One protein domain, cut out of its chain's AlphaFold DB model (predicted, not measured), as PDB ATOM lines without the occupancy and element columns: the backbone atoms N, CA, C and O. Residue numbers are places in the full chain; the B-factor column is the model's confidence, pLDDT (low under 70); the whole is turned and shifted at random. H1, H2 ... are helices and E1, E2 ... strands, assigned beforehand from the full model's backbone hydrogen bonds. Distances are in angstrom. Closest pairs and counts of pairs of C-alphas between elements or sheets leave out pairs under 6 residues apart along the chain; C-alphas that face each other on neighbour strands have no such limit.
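This is residues 4 to 88 of the 92 residues of an uncharacterized protein of Massilia sp. CCM 8941 (UniProt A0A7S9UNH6). A twisted sheet of four strands, E3 to E6, has the helix H2 over one of its faces, and on the opposite face, a hairpin of two short strands, E1 and E2, reaches away from the sheet, with only the end of E2 close to it. The tail after H2 comes round to the free side of edge strand E3, where residues 86 to 87 pair with it, and short H1 grazes the sheet just before E6. The 85 printed residues hold six named strands and two named helices, in the order E1, E2, E3, E4, E5, H1, E6, H2; the larger sheet runs E3, E4, E5, E6, antiparallel throughout, and the class is mixed, helices and strands. The whole is compact, with a radius of gyration of the C-alphas of 12.7 A and spans of 37 by 29 by 22 A.

E3, residues 20 to 25, E4, residues 29 to 34, and E5, residues 44 to 49, form a meander, each strand the antiparallel neighbour of the one before. N 24 and O 31 of E3 and E4 are 2.9 A apart, and N 48 and O 30 of E5 and E4 are 2.7 A apart. E6, residues 63 to 67, is an edge strand and the antiparallel neighbour of E5, with N 64 and O 47 at 2.8 A. The sheet is twisted, its C-alphas lying up to 4.2 A off the best plane. H2, residues 69 to 79, is on one face, giving two layers, a sheet with a helix over it; its height over the sheet is 9.6 A. It lies over E5 and runs along the strands, at 7 degrees to E5 on the local plane; their closest C-alphas, of Tyr 45 and Phe 72, are 6.3 A apart. Every O i to N i+4 pair in H2 is within hydrogen-bond range. H1, residues 59 to 62, too short for such a pair, only grazes the sheet. E1, residues 4 to 6, and E2, residues 12 to 16, are an antiparallel hairpin with N 5 and O 13 at 2.8 A. The closest C-alphas of E2 and E5, those of Val 16 and Phe 46, are 7.3 A apart. E1 is apart from E5 and from H2.

E5 measures 16.7 A from first to last C-alpha, E4 16.3 A, E3 13.9 A, E2 11.9 A and E6 10.5 A; H2 measures 15.0 A. E1 begins at C-alpha 4, (-50.052, 42.430, -29.078). E5 begins at C-alpha 44, (-49.186, 39.869, -45.411), and H2 ends at C-alpha 79, (-36.351, 52.423, -43.460).

The two C-alphas farthest apart, those of Gly 9 and Leu 70, are 38.9 A apart. The printed part has no cut and no long link. Its mean pLDDT is 88.6, and no printed residue is under 70.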
ATOM      1  N   CYS A   4     -49.229  41.565 -29.911       87.06
ATOM      2  CA  CYS A   4     -50.052  42.430 -29.078       87.06
ATOM      3  C   CYS A   4     -49.147  43.301 -28.203       87.06
ATOM      4  O   CYS A   4     -48.070  42.869 -27.784       87.06
ATOM      5  N   ARG A   5     -49.604  44.514 -27.895       83.25
ATOM      6  CA  ARG A   5     -48.998  45.370 -26.879       83.25
ATOM      7  C   ARG A   5     -49.715  45.152 -25.555       83.25
ATOM      8  O   ARG A   5     -50.941  45.224 -25.506       83.25
ATOM      9  N   GLN A   6     -48.955  44.938 -24.490       85.88
ATOM     10  CA  GLN A   6     -49.494  44.964 -23.135       85.88
ATOM     11  C   GLN A   6     -49.700  46.414 -22.676       85.88
ATOM     12  O   GLN A   6     -48.814  47.257 -22.821       85.88
ATOM     13  N   LEU A   7     -50.874  46.687 -22.126       82.56
ATOM     14  CA  LEU A   7     -51.253  47.949 -21.510       82.56
ATOM     15  C   LEU A   7     -51.157  47.878 -19.985       82.56
ATOM     16  O   LEU A   7     -51.037  46.805 -19.384       82.56
ATOM     17  N   ASP A   8     -51.283  49.048 -19.364       78.12
ATOM     18  CA  ASP A   8     -51.438  49.166 -17.921       78.12
ATOM     19  C   ASP A   8     -52.673  48.391 -17.427       78.12
ATOM     20  O   ASP A   8     -53.683  48.261 -18.130       78.12
ATOM     21  N   GLY A   9     -52.571  47.809 -16.232       79.69
ATOM     22  CA  GLY A   9     -53.617  46.946 -15.673       79.69
ATOM     23  C   GLY A   9     -53.746  45.550 -16.304       79.69
ATOM     24  O   GLY A   9     -54.701  44.845 -15.995       79.69
ATOM     25  N   GLY A  10     -52.806  45.124 -17.160       80.62
ATOM     26  CA  GLY A  10     -52.756  43.751 -17.693       80.62
ATOM     27  C   GLY A  10     -53.637  43.489 -18.919       80.62
ATOM     28  O   GLY A  10     -53.813  42.336 -19.307       80.62
ATOM     29  N   ASN A  11     -54.174  44.542 -19.538       83.75
ATOM     30  CA  ASN A  11     -54.906  44.444 -20.800       83.75
ATOM     31  C   ASN A  11     -53.948  44.327 -21.994       83.75
ATOM     32  O   ASN A  11     -52.777  44.691 -21.899       83.75
ATOM     33  N   PHE A  12     -54.448  43.866 -23.140       84.56
ATOM     34  CA  PHE A  12     -53.669  43.757 -24.375       84.56
ATOM     35  C   PHE A  12     -54.423  44.386 -25.544       84.56
ATOM     36  O   PHE A  12     -55.637  44.229 -25.651       84.56
ATOM     37  N   ILE A  13     -53.698  45.071 -26.427       84.62
ATOM     38  CA  ILE A  13     -54.221  45.527 -27.719       84.62
ATOM     39  C   ILE A  13     -53.439  44.852 -28.840       84.62
ATOM     40  O   ILE A  13     -52.208  44.908 -28.878       84.62
ATOM     41  N   ASP A  14     -54.157  44.252 -29.783       86.06
ATOM     42  CA  ASP A  14     -53.571  43.666 -30.982       86.06
ATOM     43  C   ASP A  14     -52.932  44.723 -31.896       86.06
ATOM     44  O   ASP A  14     -53.473  45.802 -32.143       86.06
ATOM     45  N   ARG A  15     -51.751  44.386 -32.416       87.38
ATOM     46  CA  ARG A  15     -51.022  45.157 -33.436       87.38
ATOM     47  C   ARG A  15     -50.978  44.399 -34.753       87.38
ATOM     48  O   ARG A  15     -51.222  44.972 -35.807       87.38
ATOM     49  N   VAL A  16     -50.712  43.096 -34.694       86.75
ATOM     50  CA  VAL A  16     -50.797  42.206 -35.854       86.75
ATOM     51  C   VAL A  16     -51.615  40.996 -35.451       86.75
ATOM     52  O   VAL A  16     -51.283  40.321 -34.476       86.75
ATOM     53  N   GLY A  17     -52.676  40.735 -36.212       81.94
ATOM     54  CA  GLY A  17     -53.613  39.658 -35.921       81.94
ATOM     55  C   GLY A  17     -52.995  38.258 -35.992       81.94
ATOM     56  O   GLY A  17     -51.819  38.060 -36.295       81.94
ATOM     57  N   SER A  18     -53.832  37.258 -35.737       79.81
ATOM     58  CA  SER A  18     -53.436  35.852 -35.632       79.81
ATOM     59  C   SER A  18     -52.738  35.283 -36.872       79.81
ATOM     60  O   SER A  18     -52.956  35.719 -37.999       79.81
ATOM     61  N   THR A  19     -51.929  34.247 -36.637       87.25
ATOM     62  CA  THR A  19     -51.129  33.514 -37.640       87.25
ATOM     63  C   THR A  19     -49.922  34.301 -38.157       87.25
ATOM     64  O   THR A  19     -49.541  34.226 -39.324       87.25
ATOM     65  N   VAL A  20     -49.269  35.033 -37.254       89.19
ATOM     66  CA  VAL A  20     -47.894  35.495 -37.455       89.19
ATOM     67  C   VAL A  20     -46.955  34.291 -37.425       89.19
ATOM     68  O   VAL A  20     -47.016  33.487 -36.494       89.19
ATOM     69  N   PHE A  21     -46.091  34.160 -38.428       90.44
ATOM     70  CA  PHE A  21     -45.151  33.036 -38.529       90.44
ATOM     71  C   PHE A  21     -43.688  33.463 -38.626       90.44
ATOM     72  O   PHE A  21     -42.804  32.669 -38.317       90.44
ATOM     73  N   ALA A  22     -43.415  34.714 -38.990       91.81
ATOM     74  CA  ALA A  22     -42.066  35.259 -38.997       91.81
ATOM     75  C   ALA A  22     -42.058  36.649 -38.374       91.81
ATOM     76  O   ALA A  22     -42.939  37.458 -38.667       91.81
ATOM     77  N   VAL A  23     -41.051  36.936 -37.552       93.19
ATOM     78  CA  VAL A  23     -40.826  38.254 -36.951       93.19
ATOM     79  C   VAL A  23     -39.346  38.632 -36.967       93.19
ATOM     80  O   VAL A  23     -38.469  37.770 -36.932       93.19
ATOM     81  N   GLY A  24     -39.064  39.927 -37.019       93.94
ATOM     82  CA  GLY A  24     -37.729  40.508 -36.871       93.94
ATOM     83  C   GLY A  24     -37.807  41.802 -36.073       93.94
ATOM     84  O   GLY A  24     -38.806  42.509 -36.167       93.94
ATOM     85  N   TRP A  25     -36.791  42.112 -35.273       92.75
ATOM     86  CA  TRP A  25     -36.769  43.314 -34.436       92.75
ATOM     87  C   TRP A  25     -35.348  43.860 -34.302       92.75
ATOM     88  O   TRP A  25     -34.411  43.080 -34.145       92.75
ATOM     89  N   ASP A  26     -35.218  45.185 -34.362       91.19
ATOM     90  CA  ASP A  26     -33.941  45.921 -34.286       91.19
ATOM     91  C   ASP A  26     -33.874  46.895 -33.093       91.19
ATOM     92  O   ASP A  26     -33.025  47.771 -33.028       91.19
ATOM     93  N   GLY A  27     -34.828  46.833 -32.162       87.31
ATOM     94  CA  GLY A  27     -34.953  47.827 -31.087       87.31
ATOM     95  C   GLY A  27     -35.955  48.943 -31.395       87.31
ATOM     96  O   GLY A  27     -36.678  49.364 -30.496       87.31
ATOM     97  N   ARG A  28     -36.066  49.372 -32.662       90.81
ATOM     98  CA  ARG A  28     -37.045  50.392 -33.099       90.81
ATOM     99  C   ARG A  28     -38.191  49.841 -33.938       90.81
ATOM    100  O   ARG A  28     -39.345  50.180 -33.705       90.81
ATOM    101  N   TYR A  29     -37.871  49.049 -34.953       93.31
ATOM    102  CA  TYR A  29     -38.870  48.495 -35.857       93.31
ATOM    103  C   TYR A  29     -39.028  47.011 -35.596       93.31
ATOM    104  O   TYR A  29     -38.037  46.282 -35.529       93.31
ATOM    105  N   LEU A  30     -40.274  46.569 -35.488       93.31
ATOM    106  CA  LEU A  30     -40.649  45.168 -35.526       93.31
ATOM    107  C   LEU A  30     -41.287  44.885 -36.885       93.31
ATOM    108  O   LEU A  30     -42.232  45.551 -37.290       93.31
ATOM    109  N   VAL A  31     -40.778  43.895 -37.605       95.00
ATOM    110  CA  VAL A  31     -41.364  43.421 -38.860       95.00
ATOM    111  C   VAL A  31     -42.006  42.066 -38.646       95.00
ATOM    112  O   VAL A  31     -41.475  41.247 -37.897       95.00
ATOM    113  N   ALA A  32     -43.131  41.813 -39.305       94.44
ATOM    114  CA  ALA A  32     -43.859  40.559 -39.165       94.44
ATOM    115  C   ALA A  32     -44.425  40.070 -40.498       94.44
ATOM    116  O   ALA A  32     -44.806  40.874 -41.349       94.44
ATOM    117  N   LYS A  33     -44.501  38.746 -40.654       93.81
ATOM    118  CA  LYS A  33     -45.276  38.079 -41.705       93.81
ATOM    119  C   LYS A  33     -46.468  37.360 -41.094       93.81
ATOM    120  O   LYS A  33     -46.322  36.702 -40.062       93.81
ATOM    121  N   GLN A  34     -47.609  37.446 -41.761       93.19
ATOM    122  CA  GLN A  34     -48.864  36.830 -41.349       93.19
ATOM    123  C   GLN A  34     -49.507  36.091 -42.525       93.19
ATOM    124  O   GLN A  34     -49.508  36.601 -43.646       93.19
ATOM    125  N   HIS A  35     -50.124  34.946 -42.241       89.94
ATOM    126  CA  HIS A  35     -51.097  34.315 -43.132       89.94
ATOM    127  C   HIS A  35     -52.520  34.715 -42.717       89.94
ATOM    128  O   HIS A  35     -53.002  34.249 -41.677       89.94
ATOM    129  N   PRO A  36     -53.205  35.601 -43.463       86.50
ATOM    130  CA  PRO A  36     -54.548  36.039 -43.101       86.50
ATOM    131  C   PRO A  36     -55.506  34.844 -43.110       86.50
ATOM    132  O   PRO A  36     -55.465  34.022 -44.016       86.50
ATOM    133  N   ALA A  37     -56.352  34.721 -42.084       84.00
ATOM    134  CA  ALA A  37     -57.314  33.619 -41.947       84.00
ATOM    135  C   ALA A  37     -56.704  32.205 -42.109       84.00
ATOM    136  O   ALA A  37     -57.397  31.274 -42.511       84.00
ATOM    137  N   ASN A  38     -55.416  32.036 -41.771       80.62
ATOM    138  CA  ASN A  38     -54.671  30.784 -41.949       80.62
ATOM    139  C   ASN A  38     -54.499  30.346 -43.422       80.62
ATOM    140  O   ASN A  38     -54.127  29.201 -43.686       80.62
ATOM    141  N   ASP A  39     -54.733  31.256 -44.370       85.56
ATOM    142  CA  ASP A  39     -54.476  31.054 -45.791       85.56
ATOM    143  C   ASP A  39     -52.977  31.184 -46.083       85.56
ATOM    144  O   ASP A  39     -52.404  32.273 -46.041       85.56
ATOM    145  N   ARG A  40     -52.328  30.054 -46.380       84.44
ATOM    146  CA  ARG A  40     -50.887  30.012 -46.684       84.44
ATOM    147  C   ARG A  40     -50.545  30.553 -48.073       84.44
ATOM    148  O   ARG A  40     -49.386  30.857 -48.337       84.44
ATOM    149  N   SER A  41     -51.541  30.686 -48.949       87.25
ATOM    150  CA  SER A  41     -51.361  31.246 -50.291       87.25
ATOM    151  C   SER A  41     -51.043  32.744 -50.238       87.25
ATOM    152  O   SER A  41     -50.289  33.270 -51.058       87.25
ATOM    153  N   THR A  42     -51.563  33.436 -49.221       87.44
ATOM    154  CA  THR A  42     -51.378  34.872 -49.038       87.44
ATOM    155  C   THR A  42     -50.429  35.156 -47.881       87.44
ATOM    156  O   THR A  42     -50.623  34.680 -46.768       87.44
ATOM    157  N   THR A  43     -49.409  35.985 -48.108       91.81
ATOM    158  CA  THR A  43     -48.549  36.494 -47.028       91.81
ATOM    159  C   THR A  43     -48.691  38.002 -46.919       91.81
ATOM    160  O   THR A  43     -48.321  38.739 -47.837       91.81
ATOM    161  N   HIS A  44     -49.187  38.461 -45.776       94.19
ATOM    162  CA  HIS A  44     -49.186  39.869 -45.411       94.19
ATOM    163  C   HIS A  44     -47.937  40.219 -44.622       94.19
ATOM    164  O   HIS A  44     -47.481  39.461 -43.766       94.19
ATOM    165  N   TYR A  45     -47.407  41.400 -44.903       94.25
ATOM    166  CA  TYR A  45     -46.243  41.948 -44.233       94.25
ATOM    167  C   TYR A  45     -46.667  43.149 -43.398       94.25
ATOM    168  O   TYR A  45     -47.436  43.993 -43.858       94.25
ATOM    169  N   PHE A  46     -46.139  43.241 -42.187       94.75
ATOM    170  CA  PHE A  46     -46.418  44.328 -41.261       94.75
ATOM    171  C   PHE A  46     -45.116  44.922 -40.751       94.75
ATOM    172  O   PHE A  46     -44.108  44.226 -40.605       94.75
ATOM    173  N   ILE A  47     -45.154  46.221 -40.484       94.38
ATOM    174  CA  ILE A  47     -44.076  46.971 -39.849       94.38
ATOM    175  C   ILE A  47     -44.704  47.692 -38.668       94.38
ATOM    176  O   ILE A  47     -45.665  48.429 -38.849       94.38
ATOM    177  N   VAL A  48     -44.167  47.481 -37.479       92.38
ATOM    178  CA  VAL A  48     -44.589  48.132 -36.246       92.38
ATOM    179  C   VAL A  48     -43.442  49.018 -35.780       92.38
ATOM    180  O   VAL A  48     -42.317  48.538 -35.621       92.38
ATOM    181  N   ASP A  49     -43.698  50.307 -35.584       92.12
ATOM    182  CA  ASP A  49     -42.728  51.219 -34.975       92.12
ATOM    183  C   ASP A  49     -42.888  51.174 -33.449       92.12
ATOM    184  O   ASP A  49     -43.810  51.756 -32.883       92.12
ATOM    185  N   SER A  50     -42.000  50.443 -32.770       87.25
ATOM    186  CA  SER A  50     -42.085  50.237 -31.321       87.25
ATOM    187  C   SER A  50     -41.707  51.476 -30.509       87.25
ATOM    188  O   SER A  50     -41.993  51.516 -29.317       87.25
ATOM    189  N   MET A  51     -41.058  52.471 -31.124       86.69
ATOM    190  CA  MET A  51     -40.746  53.742 -30.463       86.69
ATOM    191  C   MET A  51     -41.983  54.629 -30.312       86.69
ATOM    192  O   MET A  51     -42.141  55.272 -29.279       86.69
ATOM    193  N   ASN A  52     -42.846  54.664 -31.328       84.69
ATOM    194  CA  ASN A  52     -44.098  55.420 -31.307       84.69
ATOM    195  C   ASN A  52     -45.272  54.595 -30.764       84.69
ATOM    196  O   ASN A  52     -46.318  55.152 -30.432       84.69
ATOM    197  N   ASP A  53     -45.100  53.280 -30.616       84.12
ATOM    198  CA  ASP A  53     -46.029  52.432 -29.882       84.12
ATOM    199  C   ASP A  53     -46.025  52.853 -28.403       84.12
ATOM    200  O   ASP A  53     -45.124  52.518 -27.633       84.12
ATOM    201  N   THR A  54     -47.033  53.630 -28.007       82.62
ATOM    202  CA  THR A  54     -47.330  54.010 -26.617       82.62
ATOM    203  C   THR A  54     -48.644  53.367 -26.178       82.62
ATOM    204  O   THR A  54     -49.399  52.848 -26.999       82.62
ATOM    205  N   SER A  55     -48.949  53.386 -24.878       78.31
ATOM    206  CA  SER A  55     -50.191  52.798 -24.345       78.31
ATOM    207  C   SER A  55     -51.465  53.449 -24.897       78.31
ATOM    208  O   SER A  55     -52.517  52.819 -24.897       78.31
ATOM    209  N   TYR A  56     -51.361  54.687 -25.388       77.00
ATOM    210  CA  TYR A  56     -52.459  55.444 -25.994       77.00
ATOM    211  C   TYR A  56     -52.351  55.530 -27.520       77.00
ATOM    212  O   TYR A  56     -53.194  56.158 -28.150       77.00
ATOM    213  N   ALA A  57     -51.317  54.931 -28.122       81.81
ATOM    214  CA  ALA A  57     -51.148  54.969 -29.564       81.81
ATOM    215  C   ALA A  57     -52.187  54.077 -30.244       81.81
ATOM    216  O   ALA A  57     -52.331  52.888 -29.910       81.81
ATOM    217  N   GLU A  58     -52.874  54.650 -31.227       82.06
ATOM    218  CA  GLU A  58     -53.777  53.893 -32.075       82.06
ATOM    219  C   GLU A  58     -52.972  52.906 -32.936       82.06
ATOM    220  O   GLU A  58     -51.900  53.250 -33.445       82.06
ATOM    221  N   PRO A  59     -53.460  51.665 -33.126       83.12
ATOM    222  CA  PRO A  59     -52.782  50.674 -33.959       83.12
ATOM    223  C   PRO A  59     -52.451  51.199 -35.362       83.12
ATOM    224  O   PRO A  59     -51.392  50.883 -35.890       83.12
ATOM    225  N   SER A  60     -53.326  52.018 -35.948       83.88
ATOM    226  CA  SER A  60     -53.166  52.562 -37.302       83.88
ATOM    227  C   SER A  60     -51.987  53.530 -37.445       83.88
ATOM    228  O   SER A  60     -51.425  53.635 -38.533       83.88
ATOM    229  N   ASP A  61     -51.585  54.209 -36.369       85.19
ATOM    230  CA  ASP A  61     -50.452  55.145 -36.377       85.19
ATOM    231  C   ASP A  61     -49.102  54.432 -36.248       85.19
ATOM    232  O   ASP A  61     -48.076  54.920 -36.722       85.19
ATOM    233  N   VAL A  62     -49.094  53.254 -35.619       90.00
ATOM    234  CA  VAL A  62     -47.863  52.524 -35.275       90.00
ATOM    235  C   VAL A  62     -47.642  51.299 -36.151       90.00
ATOM    236  O   VAL A  62     -46.501  50.870 -36.331       90.00
ATOM    237  N   VAL A  63     -48.714  50.741 -36.719       92.50
ATOM    238  CA  VAL A  63     -48.687  49.573 -37.594       92.50
ATOM    239  C   VAL A  63     -48.887  50.006 -39.038       92.50
ATOM    240  O   VAL A  63     -49.948  50.448 -39.456       92.50
ATOM    241  N   THR A  64     -47.863  49.783 -39.851       93.25
ATOM    242  CA  THR A  64     -47.973  49.848 -41.303       93.25
ATOM    243  C   THR A  64     -48.253  48.453 -41.857       93.25
ATOM    244  O   THR A  64     -47.364  47.599 -41.893       93.25
ATOM    245  N   GLY A  65     -49.465  48.244 -42.363       90.12
ATOM    246  CA  GLY A  65     -49.863  47.041 -43.092       90.12
ATOM    247  C   GLY A  65     -51.382  46.902 -43.187       90.12
ATOM    248  O   GLY A  65     -52.094  47.781 -42.708       90.12
ATOM    249  N   PRO A  66     -51.890  45.823 -43.801       92.69
ATOM    250  CA  PRO A  66     -51.143  44.746 -44.455       92.69
ATOM    251  C   PRO A  66     -50.440  45.210 -45.743       92.69
ATOM    252  O   PRO A  66     -51.026  45.886 -46.584       92.69
ATOM    253  N   LEU A  67     -49.170  44.842 -45.908       93.62
ATOM    254  CA  LEU A  67     -48.374  45.119 -47.107       93.62
ATOM    255  C   LEU A  67     -48.177  43.850 -47.942       93.62
ATOM    256  O   LEU A  67     -48.093  42.746 -47.408       93.62
ATOM    257  N   THR A  68     -48.009  44.026 -49.254       93.56
ATOM    258  CA  THR A  68     -47.500  42.977 -50.150       93.56
ATOM    259  C   THR A  68     -45.981  42.847 -50.027       93.56
ATOM    260  O   THR A  68     -45.306  43.779 -49.584       93.56
ATOM    261  N   ALA A  69     -45.414  41.729 -50.495       90.62
ATOM    262  CA  ALA A  69     -43.963  41.508 -50.489       90.62
ATOM    263  C   ALA A  69     -43.187  42.654 -51.167       90.62
ATOM    264  O   ALA A  69     -42.186  43.136 -50.638       90.62
ATOM    265  N   LEU A  70     -43.688  43.151 -52.304       93.31
ATOM    266  CA  LEU A  70     -43.062  44.247 -53.047       93.31
ATOM    267  C   LEU A  70     -43.150  45.591 -52.304       93.31
ATOM    268  O   LEU A  70     -42.212  46.389 -52.343       93.31
ATOM    269  N   ALA A  71     -44.277  45.874 -51.644       94.31
ATOM    270  CA  ALA A  71     -44.428  47.090 -50.844       94.31
ATOM    271  C   ALA A  71     -43.536  47.045 -49.594       94.31
ATOM    272  O   ALA A  71     -42.868  48.029 -49.272       94.31
ATOM    273  N   PHE A  72     -43.465  45.883 -48.940       94.62
ATOM    274  CA  PHE A  72     -42.585  45.655 -47.802       94.62
ATOM    275  C   PHE A  72     -41.114  45.785 -48.184       94.62
ATOM    276  O   PHE A  72     -40.384  46.476 -47.489       94.62
ATOM    277  N   GLN A  73     -40.676  45.207 -49.307       93.38
ATOM    278  CA  GLN A  73     -39.287  45.323 -49.761       93.38
ATOM    279  C   GLN A  73     -38.880  46.786 -49.988       93.38
ATOM    280  O   GLN A  73     -37.813  47.207 -49.543       93.38
ATOM    281  N   ARG A  74     -39.757  47.589 -50.607       94.62
ATOM    282  CA  ARG A  74     -39.522  49.028 -50.801       94.62
ATOM    283  C   ARG A  74     -39.396  49.776 -49.472       94.62
ATOM    284  O   ARG A  74     -38.450  50.540 -49.294       94.62
ATOM    285  N   LYS A  75     -40.302  49.527 -48.518       92.62
ATOM    286  CA  LYS A  75     -40.213  50.131 -47.177       92.62
ATOM    287  C   LYS A  75     -39.013  49.624 -46.381       92.62
ATOM    288  O   LYS A  75     -38.386  50.409 -45.683       92.62
ATOM    289  N   SER A  76     -38.663  48.348 -46.515       91.56
ATOM    290  CA  SER A  76     -37.508  47.730 -45.866       91.56
ATOM    291  C   SER A  76     -36.205  48.380 -46.306       91.56
ATOM    292  O   SER A  76     -35.401  48.735 -45.449       91.56
ATOM    293  N   ALA A  77     -36.044  48.639 -47.604       92.06
ATOM    294  CA  ALA A  77     -34.896  49.376 -48.116       92.06
ATOM    295  C   ALA A  77     -34.882  50.838 -47.633       92.06
ATOM    296  O   ALA A  77     -33.844  51.326 -47.192       92.06
ATOM    297  N   ALA A  78     -36.031  51.523 -47.667       92.12
ATOM    298  CA  ALA A  78     -36.129  52.933 -47.279       92.12
ATOM    299  C   ALA A  78     -35.876  53.171 -45.780       92.12
ATOM    300  O   ALA A  78     -35.190  54.120 -45.408       92.12
ATOM    301  N   LEU A  79     -36.416  52.305 -44.921       89.00
ATOM    302  CA  LEU A  79     -36.351  52.423 -43.460       89.00
ATOM    303  C   LEU A  79     -35.226  51.582 -42.839       89.00
ATOM    304  O   LEU A  79     -35.105  51.554 -41.618       89.00
ATOM    305  N   LYS A  80     -34.420  50.891 -43.661       91.88
ATOM    306  CA  LYS A  80     -33.374  49.947 -43.227       91.88
ATOM    307  C   LYS A  80     -33.898  48.932 -42.201       91.88
ATOM    308  O   LYS A  80     -33.301  48.730 -41.150       91.88
ATOM    309  N   LEU A  81     -35.047  48.325 -42.500       92.00
ATOM    310  CA  LEU A  81     -35.722  47.420 -41.567       92.00
ATOM    311  C   LEU A  81     -34.900  46.147 -41.303       92.00
ATOM    312  O   LEU A  81     -34.218  45.667 -42.217       92.00
ATOM    313  N   PRO A  82     -35.016  45.552 -40.100       91.50
ATOM    314  CA  PRO A  82     -34.339  44.304 -39.781       91.50
ATOM    315  C   PRO A  82     -34.805  43.150 -40.664       91.50
ATOM    316  O   PRO A  82     -35.934  43.107 -41.160       91.50
ATOM    317  N   LYS A  83     -33.932  42.151 -40.789       91.12
ATOM    318  CA  LYS A  83     -34.311  40.838 -41.312       91.12
ATOM    319  C   LYS A  83     -35.171  40.092 -40.288       91.12
ATOM    320  O   LYS A  83     -35.108  40.359 -39.088       91.12
ATOM    321  N   PHE A  84     -35.944  39.121 -40.762       92.31
ATOM    322  CA  PHE A  84     -36.664  38.202 -39.884       92.31
ATOM    323  C   PHE A  84     -35.659  37.361 -39.085       92.31
ATOM    324  O   PHE A  84     -34.757  36.762 -39.666       92.31
ATOM    325  N   SER A  85     -35.798  37.353 -37.758       89.25
ATOM    326  CA  SER A  85     -34.889  36.683 -36.819       89.25
ATOM    327  C   SER A  85     -35.518  35.460 -36.153       89.25
ATOM    328  O   SER A  85     -34.808  34.529 -35.780       89.25
ATOM    329  N   LYS A  86     -36.848  35.427 -36.026       87.12
ATOM    330  CA  LYS A  86     -37.605  34.254 -35.580       87.12
ATOM    331  C   LYS A  86     -38.586  33.860 -36.667       87.12
ATOM    332  O   LYS A  86     -39.436  34.662 -37.045       87.12
ATOM    333  N   VAL A  87     -38.479  32.620 -37.130       88.00
ATOM    334  CA  VAL A  87     -39.369  32.051 -38.141       88.00
ATOM    335  C   VAL A  87     -39.862  30.692 -37.672       88.00
ATOM    336  O   VAL A  87     -39.081  29.850 -37.228       88.00
ATOM    337  N   LEU A  88     -41.169  30.483 -37.757       82.69
ATOM    338  CA  LEU A  88     -41.804  29.190 -37.571       82.69
ATOM    339  C   LEU A  88     -41.758  28.446 -38.906       82.69
ATOM    340  O   LEU A  88     -42.652  28.594 -39.731       82.69
TER     341      LEU A  88